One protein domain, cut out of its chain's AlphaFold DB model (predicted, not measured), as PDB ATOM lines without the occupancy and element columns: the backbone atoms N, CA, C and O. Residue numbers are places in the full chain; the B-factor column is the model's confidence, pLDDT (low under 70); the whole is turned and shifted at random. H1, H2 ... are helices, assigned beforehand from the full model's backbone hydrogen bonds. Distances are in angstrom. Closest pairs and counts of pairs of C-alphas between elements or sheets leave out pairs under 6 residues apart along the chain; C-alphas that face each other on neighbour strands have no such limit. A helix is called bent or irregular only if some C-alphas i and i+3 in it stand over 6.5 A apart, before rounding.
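Overview. This is residues 2 to 116 of the 260 residues of an uncharacterized protein of Hahella sp. KA22 (UniProt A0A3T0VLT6). Four helices pack round H4: H4, H5 and H6 make an up-and-down bundle, each running against the one before, and H2 and H3 pack on H4 as well. H1 stands beyond H2 at the far end, where residues 2 to 25 loop with no named element. The printed part has 115 residues with six named helices, H1 to H6 in chain order, and no named strand: all helix. It is compact, with a radius of gyration of the C-alphas of 13.5 A and spans of 38 by 28 by 28 A.

Arrangement. H1, residues 26 to 32, touches H2, residues 39 to 51, with residues 41 to 45 of H2 alone; they are about perpendicular at 78 degrees, and the closest C-alphas, of Leu 32 and Phe 45, are 6.1 A apart. H3, residues 59 to 66, forms a hairpin with H2, the closest C-alphas being Leu 43 and Val 61 at 6.4 A. The hub is H4, residues 68 to 84, which touches H2, H3, H5, residues 87 to 99, and H6, residues 102 to 114. H4 and H6 run the same way at a shallow tilt of 19 degrees, with the closest C-alphas, Gly 82 and Ala 111, 3.5 A apart. H1 and H4 are apart. Every O i to N i+4 pair is within hydrogen-bond range in H1, H2, H3 and H6, against 9 of 13 in H4 and 6 of 9 in H5.

Along the chain. H1 begins at C-alpha 26 (-53.999, 35.700, 31.522), and H6 ends at C-alpha 114 (-34.831, 21.511, 51.013). First to last C-alpha, H2 and H6 measure 18.7 A each, H4 22.8 A and H5 19.8 A. H4 has a kink of 55 degrees near residue 75; H4 and H5 are irregular, with C-alphas 69 and 72 at 8.2 A and 95 and 98 at 7.1 A.

Size, cuts and confidence. The C-alphas farthest apart, of Glu 26 and Val 98, are 38.8 A apart. The printed part has no cut and no long link between helices. Mean pLDDT of the printed part is 76.2; residues 2 to 37, 51 to 53 and 84 are under 70.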
ATOM      1  N   LYS A   2     -61.362  18.277  40.491       63.19
ATOM      2  CA  LYS A   2     -60.687  18.495  39.194       63.19
ATOM      3  C   LYS A   2     -59.981  19.848  39.197       63.19
ATOM      4  O   LYS A   2     -60.602  20.829  39.594       63.19
ATOM      5  N   MET A   3     -58.731  19.884  38.737       61.22
ATOM      6  CA  MET A   3     -58.017  21.131  38.472       61.22
ATOM      7  C   MET A   3     -58.833  21.984  37.478       61.22
ATOM      8  O   MET A   3     -59.270  21.446  36.454       61.22
ATOM      9  N   PRO A   4     -59.095  23.270  37.776       59.38
ATOM     10  CA  PRO A   4     -59.764  24.179  36.853       59.38
ATOM     11  C   PRO A   4     -59.127  24.167  35.454       59.38
ATOM     12  O   PRO A   4     -57.913  24.278  35.336       59.38
ATOM     13  N   GLU A   5     -59.936  24.101  34.387       62.06
ATOM     14  CA  GLU A   5     -59.458  24.035  32.984       62.06
ATOM     15  C   GLU A   5     -58.577  25.228  32.566       62.06
ATOM     16  O   GLU A   5     -57.808  25.148  31.611       62.06
ATOM     17  N   LEU A   6     -58.677  26.339  33.298       60.09
ATOM     18  CA  LEU A   6     -57.852  27.540  33.144       60.09
ATOM     19  C   LEU A   6     -56.397  27.370  33.631       60.09
ATOM     20  O   LEU A   6     -55.531  28.156  33.256       60.09
ATOM     21  N   ILE A   7     -56.108  26.332  34.419       49.69
ATOM     22  CA  ILE A   7     -54.766  25.939  34.856       49.69
ATOM     23  C   ILE A   7     -54.325  24.830  33.892       49.69
ATOM     24  O   ILE A   7     -54.708  23.674  34.037       49.69
ATOM     25  N   GLY A   8     -53.610  25.188  32.822       48.31
ATOM     26  CA  GLY A   8     -53.199  24.220  31.798       48.31
ATOM     27  C   GLY A   8     -52.315  23.101  32.370       48.31
ATOM     28  O   GLY A   8     -51.477  23.351  33.232       48.31
ATOM     29  N   THR A   9     -52.453  21.873  31.864       44.75
ATOM     30  CA  THR A   9     -51.704  20.694  32.355       44.75
ATOM     31  C   THR A   9     -50.194  20.776  32.135       44.75
ATOM     32  O   THR A   9     -49.452  20.162  32.884       44.75
ATOM     33  N   GLY A  10     -49.738  21.536  31.134       43.94
ATOM     34  CA  GLY A  10     -48.314  21.817  30.892       43.94
ATOM     35  C   GLY A  10     -47.783  23.040  31.645       43.94
ATOM     36  O   GLY A  10     -46.628  23.408  31.478       43.94
ATOM     37  N   TRP A  11     -48.636  23.725  32.411       42.69
ATOM     38  CA  TRP A  11     -48.222  24.889  33.183       42.69
ATOM     39  C   TRP A  11     -47.682  24.445  34.542       42.69
ATOM     40  O   TRP A  11     -46.555  24.775  34.880       42.69
ATOM     41  N   LEU A  12     -48.435  23.629  35.277       45.69
ATOM     42  CA  LEU A  12     -48.027  23.114  36.580       45.69
ATOM     43  C   LEU A  12     -47.722  21.611  36.469       45.69
ATOM     44  O   LEU A  12     -48.523  20.770  36.866       45.69
ATOM     45  N   THR A  13     -46.588  21.264  35.858       43.78
ATOM     46  CA  THR A  13     -46.097  19.878  35.792       43.78
ATOM     47  C   THR A  13     -45.195  19.605  36.983       43.78
ATOM     48  O   THR A  13     -43.980  19.756  36.904       43.78
ATOM     49  N   LEU A  14     -45.803  19.200  38.096       45.50
ATOM     50  CA  LEU A  14     -45.063  18.884  39.314       45.50
ATOM     51  C   LEU A  14     -44.296  17.564  39.257       45.50
ATOM     52  O   LEU A  14     -43.495  17.334  40.149       45.50
ATOM     53  N   GLU A  15     -44.473  16.707  38.247       38.22
ATOM     54  CA  GLU A  15     -43.799  15.396  38.201       38.22
ATOM     55  C   GLU A  15     -42.264  15.483  38.324       38.22
ATOM     56  O   GLU A  15     -41.636  14.477  38.645       38.22
ATOM     57  N   GLN A  16     -41.652  16.659  38.093       37.84
ATOM     58  CA  GLN A  16     -40.198  16.846  38.160       37.84
ATOM     59  C   GLN A  16     -39.731  18.176  38.811       37.84
ATOM     60  O   GLN A  16     -38.531  18.341  38.989       37.84
ATOM     61  N   GLY A  17     -40.623  19.094  39.224       43.53
ATOM     62  CA  GLY A  17     -40.267  20.347  39.927       43.53
ATOM     63  C   GLY A  17     -41.379  21.403  39.970       43.53
ATOM     64  O   GLY A  17     -42.486  21.157  39.502       43.53
ATOM     65  N   THR A  18     -41.104  22.577  40.539       47.53
ATOM     66  CA  THR A  18     -41.990  23.755  40.612       47.53
ATOM     67  C   THR A  18     -41.770  24.808  39.517       47.53
ATOM     68  O   THR A  18     -42.501  25.802  39.439       47.53
ATOM     69  N   THR A  19     -40.799  24.597  38.632       44.88
ATOM     70  CA  THR A  19     -40.563  25.461  37.468       44.88
ATOM     71  C   THR A  19     -41.719  25.408  36.459       44.88
ATOM     72  O   THR A  19     -42.093  24.363  35.928       44.88
ATOM     73  N   TYR A  20     -42.295  26.574  36.158       50.72
ATOM     74  CA  TYR A  20     -43.278  26.699  35.085       50.72
ATOM     75  C   TYR A  20     -42.567  26.695  33.733       50.72
ATOM     76  O   TYR A  20     -41.790  27.606  33.445       50.72
ATOM     77  N   GLN A  21     -42.909  25.749  32.858       47.97
ATOM     78  CA  GLN A  21     -42.447  25.782  31.464       47.97
ATOM     79  C   GLN A  21     -42.968  27.021  30.701       47.97
ATOM     80  O   GLN A  21     -42.382  27.431  29.701       47.97
ATOM     81  N   TYR A  22     -44.057  27.653  31.171       52.78
ATOM     82  CA  TYR A  22     -44.741  28.752  30.477       52.78
ATOM     83  C   TYR A  22     -45.194  29.880  31.425       52.78
ATOM     84  O   TYR A  22     -45.505  29.629  32.592       52.78
ATOM     85  N   PRO A  23     -45.302  31.135  30.945       56.44
ATOM     86  CA  PRO A  23     -45.897  32.224  31.719       56.44
ATOM     87  C   PRO A  23     -47.361  31.925  32.076       56.44
ATOM     88  O   PRO A  23     -48.079  31.294  31.299       56.44
ATOM     89  N   MET A  24     -47.819  32.418  33.235       65.81
ATOM     90  CA  MET A  24     -49.194  32.196  33.693       65.81
ATOM     91  C   MET A  24     -50.228  32.636  32.642       65.81
ATOM     92  O   MET A  24     -50.146  33.778  32.172       65.81
ATOM     93  N   PRO A  25     -51.243  31.800  32.338       68.00
ATOM     94  CA  PRO A  25     -52.362  32.202  31.492       68.00
ATOM     95  C   PRO A  25     -53.052  33.471  32.017       68.00
ATOM     96  O   PRO A  25     -53.376  33.570  33.200       68.00
ATOM     97  N   GLU A  26     -53.344  34.434  31.137       68.44
ATOM     98  CA  GLU A  26     -53.999  35.700  31.522       68.44
ATOM     99  C   GLU A  26     -55.350  35.487  32.224       68.44
ATOM    100  O   GLU A  26     -55.679  36.196  33.171       68.44
ATOM    101  N   ALA A  27     -56.105  34.458  31.828       67.06
ATOM    102  CA  ALA A  27     -57.358  34.092  32.490       67.06
ATOM    103  C   ALA A  27     -57.151  33.718  33.970       67.06
ATOM    104  O   ALA A  27     -57.957  34.095  34.820       67.06
ATOM    105  N   THR A  28     -56.048  33.035  34.289       67.81
ATOM    106  CA  THR A  28     -55.667  32.699  35.665       67.81
ATOM    107  C   THR A  28     -55.260  33.956  36.423       67.81
ATOM    108  O   THR A  28     -55.771  34.179  37.513       67.81
ATOM    109  N   LYS A  29     -54.452  34.847  35.827       67.94
ATOM    110  CA  LYS A  29     -54.085  36.134  36.453       67.94
ATOM    111  C   LYS A  29     -55.308  36.974  36.824       67.94
ATOM    112  O   LYS A  29     -55.361  37.533  37.917       67.94
ATOM    113  N   MET A  30     -56.301  37.041  35.936       64.88
ATOM    114  CA  MET A  30     -57.557  37.744  36.207       64.88
ATOM    115  C   MET A  30     -58.335  37.084  37.355       64.88
ATOM    116  O   MET A  30     -58.824  37.790  38.234       64.88
ATOM    117  N   ALA A  31     -58.386  35.750  37.405       66.31
ATOM    118  CA  ALA A  31     -59.064  35.005  38.468       66.31
ATOM    119  C   ALA A  31     -58.373  35.122  39.843       66.31
ATOM    120  O   ALA A  31     -59.049  35.123  40.869       66.31
ATOM    121  N   LEU A  32     -57.044  35.289  39.888       65.25
ATOM    122  CA  LEU A  32     -56.295  35.506  41.135       65.25
ATOM    123  C   LEU A  32     -56.612  36.846  41.810       65.25
ATOM    124  O   LEU A  32     -56.361  36.999  43.001       65.25
ATOM    125  N   SER A  33     -57.177  37.814  41.081       60.31
ATOM    126  CA  SER A  33     -57.612  39.089  41.668       60.31
ATOM    127  C   SER A  33     -58.871  38.958  42.542       60.31
ATOM    128  O   SER A  33     -59.146  39.832  43.365       60.31
ATOM    129  N   GLU A  34     -59.592  37.839  42.426       57.56
ATOM    130  CA  GLU A  34     -60.811  37.519  43.173       57.56
ATOM    131  C   GLU A  34     -60.538  36.398  44.191       57.56
ATOM    132  O   GLU A  34     -61.138  35.322  44.162       57.56
ATOM    133  N   VAL A  35     -59.586  36.613  45.104       56.81
ATOM    134  CA  VAL A  35     -59.258  35.618  46.139       56.81
ATOM    135  C   VAL A  35     -60.452  35.449  47.082       56.81
ATOM    136  O   VAL A  35     -60.617  36.247  48.003       56.81
ATOM    137  N   ASN A  36     -61.277  34.405  46.900       55.66
ATOM    138  CA  ASN A  36     -61.991  33.843  48.053       55.66
ATOM    139  C   ASN A  36     -62.562  32.417  47.998       55.66
ATOM    140  O   ASN A  36     -62.879  31.911  49.072       55.66
ATOM    141  N   CYS A  37     -62.665  31.703  46.871       62.91
ATOM    142  CA  CYS A  37     -63.466  30.457  46.887       62.91
ATOM    143  C   CYS A  37     -62.743  29.173  46.463       62.91
ATOM    144  O   CYS A  37     -63.064  28.118  47.002       62.91
ATOM    145  N   ASP A  38     -61.783  29.237  45.540       82.88
ATOM    146  CA  ASP A  38     -61.200  28.029  44.947       82.88
ATOM    147  C   ASP A  38     -59.816  27.692  45.551       82.88
ATOM    148  O   ASP A  38     -58.905  28.525  45.484       82.88
ATOM    149  N   PRO A  39     -59.630  26.499  46.150       84.06
ATOM    150  CA  PRO A  39     -58.351  26.080  46.722       84.06
ATOM    151  C   PRO A  39     -57.178  26.008  45.732       84.06
ATOM    152  O   PRO A  39     -56.053  26.316  46.126       84.06
ATOM    153  N   TRP A  40     -57.414  25.682  44.455       81.94
ATOM    154  CA  TRP A  40     -56.372  25.726  43.422       81.94
ATOM    155  C   TRP A  40     -55.914  27.158  43.163       81.94
ATOM    156  O   TRP A  40     -54.715  27.425  43.104       81.94
ATOM    157  N   LEU A  41     -56.858  28.100  43.052       81.38
ATOM    158  CA  LEU A  41     -56.519  29.513  42.861       81.38
ATOM    159  C   LEU A  41     -55.778  30.090  44.070       81.38
ATOM    160  O   LEU A  41     -54.871  30.897  43.890       81.38
ATOM    161  N   ARG A  42     -56.105  29.652  45.294       82.94
ATOM    162  CA  ARG A  42     -55.349  30.032  46.500       82.94
ATOM    163  C   ARG A  42     -53.912  29.521  46.449       82.94
ATOM    164  O   ARG A  42     -52.999  30.301  46.690       82.94
ATOM    165  N   LEU A  43     -53.708  28.249  46.109       83.38
ATOM    166  CA  LEU A  43     -52.371  27.667  45.989       83.38
ATOM    167  C   LEU A  43     -51.527  28.417  44.945       83.38
ATOM    168  O   LEU A  43     -50.406  28.827  45.236       83.38
ATOM    169  N   ILE A  44     -52.091  28.653  43.759       79.19
ATOM    170  CA  ILE A  44     -51.423  29.391  42.681       79.19
ATOM    171  C   ILE A  44     -51.098  30.823  43.105       79.19
ATOM    172  O   ILE A  44     -50.009  31.315  42.828       79.19
ATOM    173  N   PHE A  45     -52.028  31.494  43.786       80.25
ATOM    174  CA  PHE A  45     -51.806  32.842  44.297       80.25
ATOM    175  C   PHE A  45     -50.590  32.894  45.226       80.25
ATOM    176  O   PHE A  45     -49.729  33.756  45.059       80.25
ATOM    177  N   VAL A  46     -50.501  31.960  46.179       79.81
ATOM    178  CA  VAL A  46     -49.357  31.904  47.098       79.81
ATOM    179  C   VAL A  46     -48.072  31.580  46.350       79.81
ATOM    180  O   VAL A  46     -47.046  32.181  46.650       79.81
ATOM    181  N   PHE A  47     -48.122  30.692  45.358       77.00
ATOM    182  CA  PHE A  47     -46.959  30.363  44.541       77.00
ATOM    183  C   PHE A  47     -46.398  31.590  43.803       77.00
ATOM    184  O   PHE A  47     -45.198  31.850  43.847       77.00
ATOM    185  N   GLU A  48     -47.250  32.396  43.168       74.50
ATOM    186  CA  GLU A  48     -46.799  33.619  42.492       74.50
ATOM    187  C   GLU A  48     -46.262  34.676  43.450       74.50
ATOM    188  O   GLU A  48     -45.274  35.342  43.148       74.50
ATOM    189  N   GLU A  49     -46.897  34.845  44.609       76.38
ATOM    190  CA  GLU A  49     -46.379  35.747  45.634       76.38
ATOM    191  C   GLU A  49     -45.008  35.256  46.136       76.38
ATOM    192  O   GLU A  49     -44.090  36.061  46.294       76.38
ATOM    193  N   ALA A  50     -44.833  33.944  46.310       72.38
ATOM    194  CA  ALA A  50     -43.593  33.325  46.763       72.38
ATOM    195  C   ALA A  50     -42.418  33.512  45.789       72.38
ATOM    196  O   ALA A  50     -41.330  33.864  46.242       72.38
ATOM    197  N   LYS A  51     -42.634  33.378  44.471       69.00
ATOM    198  CA  LYS A  51     -41.606  33.692  43.450       69.00
ATOM    199  C   LYS A  51     -41.028  35.092  43.585       69.00
ATOM    200  O   LYS A  51     -39.880  35.350  43.253       69.00
ATOM    201  N   GLU A  52     -41.858  36.011  44.049       68.44
ATOM    202  CA  GLU A  52     -41.505  37.409  44.217       68.44
ATOM    203  C   GLU A  52     -40.996  37.712  45.639       68.44
ATOM    204  O   GLU A  52     -40.931  38.873  46.055       68.44
ATOM    205  N   GLY A  53     -40.696  36.671  46.425       63.59
ATOM    206  CA  GLY A  53     -40.240  36.765  47.811       63.59
ATOM    207  C   GLY A  53     -41.321  37.208  48.803       63.59
ATOM    208  O   GLY A  53     -41.008  37.627  49.920       63.59
ATOM    209  N   ARG A  54     -42.607  37.176  48.422       74.75
ATOM    210  CA  ARG A  54     -43.731  37.616  49.263       74.75
ATOM    211  C   ARG A  54     -44.403  36.425  49.942       74.75
ATOM    212  O   ARG A  54     -45.339  35.830  49.429       74.75
ATOM    213  N   PHE A  55     -44.012  36.152  51.183       75.94
ATOM    214  CA  PHE A  55     -44.500  34.986  51.940       75.94
ATOM    215  C   PHE A  55     -45.672  35.261  52.897       75.94
ATOM    216  O   PHE A  55     -46.040  34.414  53.706       75.94
ATOM    217  N   LYS A  56     -46.289  36.446  52.816       80.69
ATOM    218  CA  LYS A  56     -47.377  36.896  53.715       80.69
ATOM    219  C   LYS A  56     -48.650  36.031  53.692       80.69
ATOM    220  O   LYS A  56     -49.503  36.240  54.543       80.69
ATOM    221  N   HIS A  57     -48.791  35.133  52.715       84.12
ATOM    222  CA  HIS A  57     -49.983  34.307  52.498       84.12
ATOM    223  C   HIS A  57     -49.712  32.799  52.623       84.12
ATOM    224  O   HIS A  57     -50.518  31.983  52.182       84.12
ATOM    225  N   VAL A  58     -48.568  32.407  53.197       83.19
ATOM    226  CA  VAL A  58     -48.214  30.988  53.374       83.19
ATOM    227  C   VAL A  58     -49.180  30.238  54.306       83.19
ATOM    228  O   VAL A  58     -49.322  29.022  54.215       83.19
ATOM    229  N   ASP A  59     -49.892  30.958  55.170       86.88
ATOM    230  CA  ASP A  59     -50.967  30.433  56.010       86.88
ATOM    231  C   ASP A  59     -52.081  29.771  55.186       86.88
ATOM    232  O   ASP A  59     -52.567  28.708  55.570       86.88
ATOM    233  N   LEU A  60     -52.397  30.302  53.999       87.88
ATOM    234  CA  LEU A  60     -53.369  29.689  53.087       87.88
ATOM    235  C   LEU A  60     -52.939  28.290  52.614       87.88
ATOM    236  O   LEU A  60     -53.794  27.450  52.337       87.88
ATOM    237  N   VAL A  61     -51.632  28.024  52.524       88.25
ATOM    238  CA  VAL A  61     -51.085  26.708  52.142       88.25
ATOM    239  C   VAL A  61     -51.226  25.722  53.297       88.25
ATOM    240  O   VAL A  61     -51.642  24.582  53.096       88.25
ATOM    241  N   LEU A  62     -50.956  26.172  54.525       90.06
ATOM    242  CA  LEU A  62     -51.179  25.364  55.725       90.06
ATOM    243  C   LEU A  62     -52.668  25.033  55.915       90.06
ATOM    244  O   LEU A  62     -52.996  23.917  56.315       90.06
ATOM    245  N   ASP A  63     -53.570  25.959  55.590       90.88
ATOM    246  CA  ASP A  63     -55.017  25.717  55.629       90.88
ATOM    247  C   ASP A  63     -55.451  24.632  54.631       90.88
ATOM    248  O   ASP A  63     -56.317  23.811  54.951       90.88
ATOM    249  N   ILE A  64     -54.829  24.576  53.445       91.12
ATOM    250  CA  ILE A  64     -55.057  23.495  52.472       91.12
ATOM    251  C   ILE A  64     -54.661  22.144  53.081       91.12
ATOM    252  O   ILE A  64     -55.467  21.212  53.052       91.12
ATOM    253  N   LEU A  65     -53.477  22.047  53.700       91.38
ATOM    254  CA  LEU A  65     -53.000  20.813  54.342       91.38
ATOM    255  C   LEU A  65     -53.880  20.363  55.509       91.38
ATOM    256  O   LEU A  65     -54.095  19.171  55.709       91.38
ATOM    257  N   LYS A  66     -54.434  21.313  56.265       91.31
ATOM    258  CA  LYS A  66     -55.341  21.033  57.389       91.31
ATOM    259  C   LYS A  66     -56.754  20.648  56.947       91.31
ATOM    260  O   LYS A  66     -57.543  20.218  57.785       91.31
ATOM    261  N   THR A  67     -57.095  20.803  55.666       91.00
ATOM    262  CA  THR A  67     -58.428  20.496  55.132       91.00
ATOM    263  C   THR A  67     -58.447  19.088  54.518       91.00
ATOM    264  O   THR A  67     -57.874  18.896  53.443       91.00
ATOM    265  N   PRO A  68     -59.133  18.097  55.130       86.56
ATOM    266  CA  PRO A  68     -59.074  16.699  54.680       86.56
ATOM    267  C   PRO A  68     -59.609  16.467  53.259       86.56
ATOM    268  O   PRO A  68     -59.082  15.639  52.522       86.56
ATOM    269  N   ASP A  69     -60.626  17.228  52.847       88.81
ATOM    270  CA  ASP A  69     -61.271  17.080  51.531       88.81
ATOM    271  C   ASP A  69     -60.413  17.606  50.364       88.81
ATOM    272  O   ASP A  69     -60.790  17.467  49.198       88.81
ATOM    273  N   LEU A  70     -59.261  18.213  50.663       88.56
ATOM    274  CA  LEU A  70     -58.322  18.768  49.688       88.56
ATOM    275  C   LEU A  70     -57.082  17.886  49.497       88.56
ATOM    276  O   LEU A  70     -56.036  18.400  49.116       88.56
ATOM    277  N   PHE A  71     -57.190  16.575  49.728       83.50
ATOM    278  CA  PHE A  71     -56.059  15.643  49.625       83.50
ATOM    279  C   PHE A  71     -55.321  15.717  48.275       83.50
ATOM    280  O   PHE A  71     -54.097  15.643  48.249       83.50
ATOM    281  N   ASP A  72     -56.043  15.954  47.169       83.56
ATOM    282  CA  ASP A  72     -55.458  16.130  45.829       83.56
ATOM    283  C   ASP A  72     -54.500  17.335  45.744       83.56
ATOM    284  O   ASP A  72     -53.705  17.424  44.817       83.56
ATOM    285  N   LEU A  73     -54.596  18.285  46.678       88.38
ATOM    286  CA  LEU A  73     -53.763  19.487  46.747       88.38
ATOM    287  C   LEU A  73     -52.635  19.381  47.771       88.38
ATOM    288  O   LEU A  73     -51.790  20.274  47.823       88.38
ATOM    289  N   HIS A  74     -52.621  18.344  48.610       91.50
ATOM    290  CA  HIS A  74     -51.669  18.259  49.717       91.50
ATOM    291  C   HIS A  74     -50.229  18.135  49.228       91.50
ATOM    292  O   HIS A  74     -49.371  18.859  49.721       91.50
ATOM    293  N   GLU A  75     -49.974  17.307  48.216       87.31
ATOM    294  CA  GLU A  75     -48.646  17.175  47.595       87.31
ATOM    295  C   GLU A  75     -48.138  18.532  47.083       87.31
ATOM    296  O   GLU A  75     -47.033  18.968  47.403       87.31
ATOM    297  N   TYR A  76     -49.000  19.256  46.369       83.25
ATOM    298  CA  TYR A  76     -48.698  20.571  45.816       83.25
ATOM    299  C   TYR A  76     -48.382  21.603  46.906       83.25
ATOM    300  O   TYR A  76     -47.446  22.395  46.783       83.25
ATOM    301  N   ALA A  77     -49.168  21.592  47.982       89.06
ATOM    302  CA  ALA A  77     -48.978  22.471  49.123       89.06
ATOM    303  C   ALA A  77     -47.661  22.168  49.857       89.06
ATOM    304  O   ALA A  77     -46.921  23.099  50.165       89.06
ATOM    305  N   ILE A  78     -47.330  20.893  50.085       90.62
ATOM    306  CA  ILE A  78     -46.070  20.482  50.726       90.62
ATOM    307  C   ILE A  78     -44.864  20.920  49.895       90.62
ATOM    308  O   ILE A  78     -43.949  21.541  50.436       90.62
ATOM    309  N   ARG A  79     -44.879  20.666  48.581       81.88
ATOM    310  CA  ARG A  79     -43.778  21.072  47.697       81.88
ATOM    311  C   ARG A  79     -43.581  22.581  47.692       81.88
ATOM    312  O   ARG A  79     -42.459  23.038  47.883       81.88
ATOM    313  N   LEU A  80     -44.658  23.365  47.581       80.25
ATOM    314  CA  LEU A  80     -44.575  24.827  47.678       80.25
ATOM    315  C   LEU A  80     -43.941  25.280  49.004       80.25
ATOM    316  O   LEU A  80     -43.141  26.217  49.010       80.25
ATOM    317  N   LEU A  81     -44.258  24.617  50.124       85.75
ATOM    318  CA  LEU A  81     -43.598  24.927  51.390       85.75
ATOM    319  C   LEU A  81     -42.093  24.626  51.327       85.75
ATOM    320  O   LEU A  81     -41.301  25.454  51.763       85.75
ATOM    321  N   GLY A  82     -41.686  23.502  50.741       80.31
ATOM    322  CA  GLY A  82     -40.278  23.107  50.644       80.31
ATOM    323  C   GLY A  82     -39.365  24.114  49.939       80.31
ATOM    324  O   GLY A  82     -38.219  24.278  50.346       80.31
ATOM    325  N   PHE A  83     -39.862  24.816  48.919       72.38
ATOM    326  CA  PHE A  83     -39.049  25.765  48.143       72.38
ATOM    327  C   PHE A  83     -39.098  27.199  48.659       72.38
ATOM    328  O   PHE A  83     -38.215  28.001  48.364       72.38
ATOM    329  N   CYS A  84     -40.171  27.560  49.355       68.62
ATOM    330  CA  CYS A  84     -40.533  28.961  49.517       68.62
ATOM    331  C   CYS A  84     -41.108  29.296  50.894       68.62
ATOM    332  O   CYS A  84     -41.423  30.452  51.158       68.62
ATOM    333  N   ALA A  85     -41.306  28.334  51.792       76.38
ATOM    334  CA  ALA A  85     -41.896  28.659  53.082       76.38
ATOM    335  C   ALA A  85     -40.919  29.423  53.987       76.38
ATOM    336  O   ALA A  85     -39.746  29.062  54.097       76.38
ATOM    337  N   PRO A  86     -41.412  30.410  54.755       82.19
ATOM    338  CA  PRO A  86     -40.679  30.882  55.913       82.19
ATOM    339  C   PRO A  86     -40.570  29.748  56.939       82.19
ATOM    340  O   PRO A  86     -41.464  28.906  57.063       82.19
ATOM    341  N   ILE A  87     -39.512  29.785  57.750       85.50
ATOM    342  CA  ILE A  87     -39.221  28.745  58.747       85.50
ATOM    343  C   ILE A  87     -40.400  28.434  59.681       85.50
ATOM    344  O   ILE A  87     -40.613  27.291  60.076       85.50
ATOM    345  N   SER A  88     -41.212  29.440  60.013       88.69
ATOM    346  CA  SER A  88     -42.403  29.268  60.845       88.69
ATOM    347  C   SER A  88     -43.423  28.308  60.232       88.69
ATOM    348  O   SER A  88     -44.015  27.528  60.968       88.69
ATOM    349  N   ALA A  89     -43.614  28.333  58.912       90.38
ATOM    350  CA  ALA A  89     -44.537  27.433  58.232       90.38
ATOM    351  C   ALA A  89     -43.953  26.019  58.093       90.38
ATOM    352  O   ALA A  89     -44.688  25.050  58.260       90.38
ATOM    353  N   LEU A  90     -42.637  25.882  57.901       91.69
ATOM    354  CA  LEU A  90     -41.966  24.574  57.914       91.69
ATOM    355  C   LEU A  90     -42.037  23.894  59.289       91.69
ATOM    356  O   LEU A  90     -42.270  22.693  59.364       91.69
ATOM    357  N   ARG A  91     -41.936  24.652  60.388       94.62
ATOM    358  CA  ARG A  91     -42.166  24.125  61.748       94.62
ATOM    359  C   ARG A  91     -43.607  23.671  61.984       94.62
ATOM    360  O   ARG A  91     -43.852  22.810  62.821       94.62
ATOM    361  N   GLU A  92     -44.580  24.273  61.306       95.00
ATOM    362  CA  GLU A  92     -45.960  23.779  61.344       95.00
ATOM    363  C   GLU A  92     -46.105  22.506  60.501       95.00
ATOM    364  O   GLU A  92     -46.729  21.553  60.964       95.00
ATOM    365  N   LEU A  93     -45.468  22.452  59.325       95.19
ATOM    366  CA  LEU A  93     -45.398  21.240  58.508       95.19
ATOM    367  C   LEU A  93     -44.780  20.073  59.291       95.19
ATOM    368  O   LEU A  93     -45.385  19.006  59.315       95.19
ATOM    369  N   SER A  94     -43.647  20.274  59.982       96.25
ATOM    370  CA  SER A  94     -42.946  19.202  60.712       96.25
ATOM    371  C   SER A  94     -43.822  18.543  61.785       96.25
ATOM    372  O   SER A  94     -43.847  17.318  61.909       96.25
ATOM    373  N   LYS A  95     -44.656  19.326  62.477       95.06
ATOM    374  CA  LYS A  95     -45.636  18.811  63.451       95.06
ATOM    375  C   LYS A  95     -46.731  17.961  62.805       95.06
ATOM    376  O   LYS A  95     -47.218  17.026  63.435       95.06
ATOM    377  N   MET A  96     -47.135  18.296  61.581       93.69
ATOM    378  CA  MET A  96     -48.224  17.627  60.867       93.69
ATOM    379  C   MET A  96     -47.782  16.338  60.169       93.69
ATOM    380  O   MET A  96     -48.636  15.508  59.867       93.69
ATOM    381  N   VAL A  97     -46.478  16.132  59.935       94.06
ATOM    382  CA  VAL A  97     -45.962  14.992  59.151       94.06
ATOM    383  C   VAL A  97     -46.515  13.654  59.634       94.06
ATOM    384  O   VAL A  97     -46.948  12.834  58.834       94.06
ATOM    385  N   VAL A  98     -46.585  13.438  60.947       89.25
ATOM    386  CA  VAL A  98     -47.067  12.171  61.523       89.25
ATOM    387  C   VAL A  98     -48.546  11.872  61.235       89.25
ATOM    388  O   VAL A  98     -48.967  10.724  61.374       89.25
ATOM    389  N   GLU A  99     -49.331  12.880  60.851       90.88
ATOM    390  CA  GLU A  99     -50.756  12.763  60.517       90.88
ATOM    391  C   GLU A  99     -50.987  12.519  59.017       90.88
ATOM    392  O   GLU A  99     -52.080  12.117  58.614       90.88
ATOM    393  N   LEU A 100     -49.963  12.735  58.187       91.62
ATOM    394  CA  LEU A 100     -50.029  12.543  56.744       91.62
ATOM    395  C   LEU A 100     -49.988  11.054  56.374       91.62
ATOM    396  O   LEU A 100     -49.466  10.213  57.113       91.62
ATOM    397  N   ASN A 101     -50.517  10.716  55.195       92.31
ATOM    398  CA  ASN A 101     -50.327   9.387  54.612       92.31
ATOM    399  C   ASN A 101     -48.863   9.182  54.168       92.31
ATOM    400  O   ASN A 101     -48.090  10.133  54.138       92.31
ATOM    401  N   TYR A 102     -48.483   7.941  53.848       91.81
ATOM    402  CA  TYR A 102     -47.097   7.591  53.514       91.81
ATOM    403  C   TYR A 102     -46.504   8.480  52.411       91.81
ATOM    404  O   TYR A 102     -45.469   9.094  52.645       91.81
ATOM    405  N   ASP A 103     -47.180   8.611  51.268       90.12
ATOM    406  CA  ASP A 103     -46.665   9.370  50.120       90.12
ATOM    407  C   ASP A 103     -46.439  10.845  50.486       90.12
ATOM    408  O   ASP A 103     -45.378  11.411  50.236       90.12
ATOM    409  N   LEU A 104     -47.395  11.452  51.195       92.75
ATOM    410  CA  LEU A 104     -47.283  12.835  51.657       92.75
ATOM    411  C   LEU A 104     -46.215  13.024  52.747       92.75
ATOM    412  O   LEU A 104     -45.664  14.117  52.869       92.75
ATOM    413  N   ARG A 105     -45.897  11.992  53.541       95.31
ATOM    414  CA  ARG A 105     -44.772  12.056  54.487       95.31
ATOM    415  C   ARG A 105     -43.439  12.124  53.762       95.31
ATOM    416  O   ARG A 105     -42.610  12.934  54.159       95.31
ATOM    417  N   ILE A 106     -43.259  11.333  52.702       92.50
ATOM    418  CA  ILE A 106     -42.049  11.378  51.868       92.50
ATOM    419  C   ILE A 106     -41.845  12.788  51.306       92.50
ATOM    420  O   ILE A 106     -40.785  13.378  51.493       92.50
ATOM    421  N   GLU A 107     -42.895  13.384  50.744       90.00
ATOM    422  CA  GLU A 107     -42.854  14.763  50.245       90.00
ATOM    423  C   GLU A 107     -42.544  15.782  51.350       90.00
ATOM    424  O   GLU A 107     -41.801  16.741  51.143       90.00
ATOM    425  N   ALA A 108     -43.087  15.585  52.556       94.44
ATOM    426  CA  ALA A 108     -42.818  16.480  53.675       94.44
ATOM    427  C   ALA A 108     -41.371  16.360  54.173       94.44
ATOM    428  O   ALA A 108     -40.763  17.373  54.524       94.44
ATOM    429  N   TYR A 109     -40.799  15.153  54.167       94.69
ATOM    430  CA  TYR A 109     -39.378  14.952  54.434       94.69
ATOM    431  C   TYR A 109     -38.521  15.680  53.401       94.69
ATOM    432  O   TYR A 109     -37.541  16.310  53.783       94.69
ATOM    433  N   ASP A 110     -38.895  15.671  52.127       89.62
ATOM    434  CA  ASP A 110     -38.156  16.385  51.084       89.62
ATOM    435  C   ASP A 110     -38.268  17.905  51.254       89.62
ATOM    436  O   ASP A 110     -37.265  18.618  51.186       89.62
ATOM    437  N   ALA A 111     -39.463  18.405  51.581       89.31
ATOM    438  CA  ALA A 111     -39.698  19.821  51.844       89.31
ATOM    439  C   ALA A 111     -38.873  20.348  53.033       89.31
ATOM    440  O   ALA A 111     -38.242  21.401  52.934       89.31
ATOM    441  N   LEU A 112     -38.832  19.611  54.148       93.38
ATOM    442  CA  LEU A 112     -38.002  19.974  55.300       93.38
ATOM    443  C   LEU A 112     -36.509  19.935  54.946       93.38
ATOM    444  O   LEU A 112     -35.767  20.843  55.330       93.38
ATOM    445  N   ARG A 113     -36.076  18.949  54.149       91.56
ATOM    446  CA  ARG A 113     -34.682  18.798  53.719       91.56
ATOM    447  C   ARG A 113     -34.262  19.953  52.828       91.56
ATOM    448  O   ARG A 113     -33.171  20.476  53.010       91.56
ATOM    449  N   ASN A 114     -35.127  20.403  51.923       84.31
ATOM    450  CA  ASN A 114     -34.831  21.511  51.013       84.31
ATOM    451  C   ASN A 114     -34.631  22.855  51.723       84.31
ATOM    452  O   ASN A 114     -33.953  23.720  51.179       84.31
ATOM    453  N   SER A 115     -35.120  23.008  52.956       84.31
ATOM    454  CA  SER A 115     -34.764  24.164  53.785       84.31
ATOM    455  C   SER A 115     -33.300  24.154  54.239       84.31
ATOM    456  O   SER A 115     -32.766  25.203  54.591       84.31
ATOM    457  N   GLY A 116     -32.686  22.961  54.300       86.88
ATOM    458  CA  GLY A 116     -31.354  22.670  54.842       86.88
ATOM    459  C   GLY A 116     -31.092  23.278  56.218       86.88
ATOM    460  O   GLY A 116     -29.962  23.619  56.562       86.88
TER     461      GLY A 116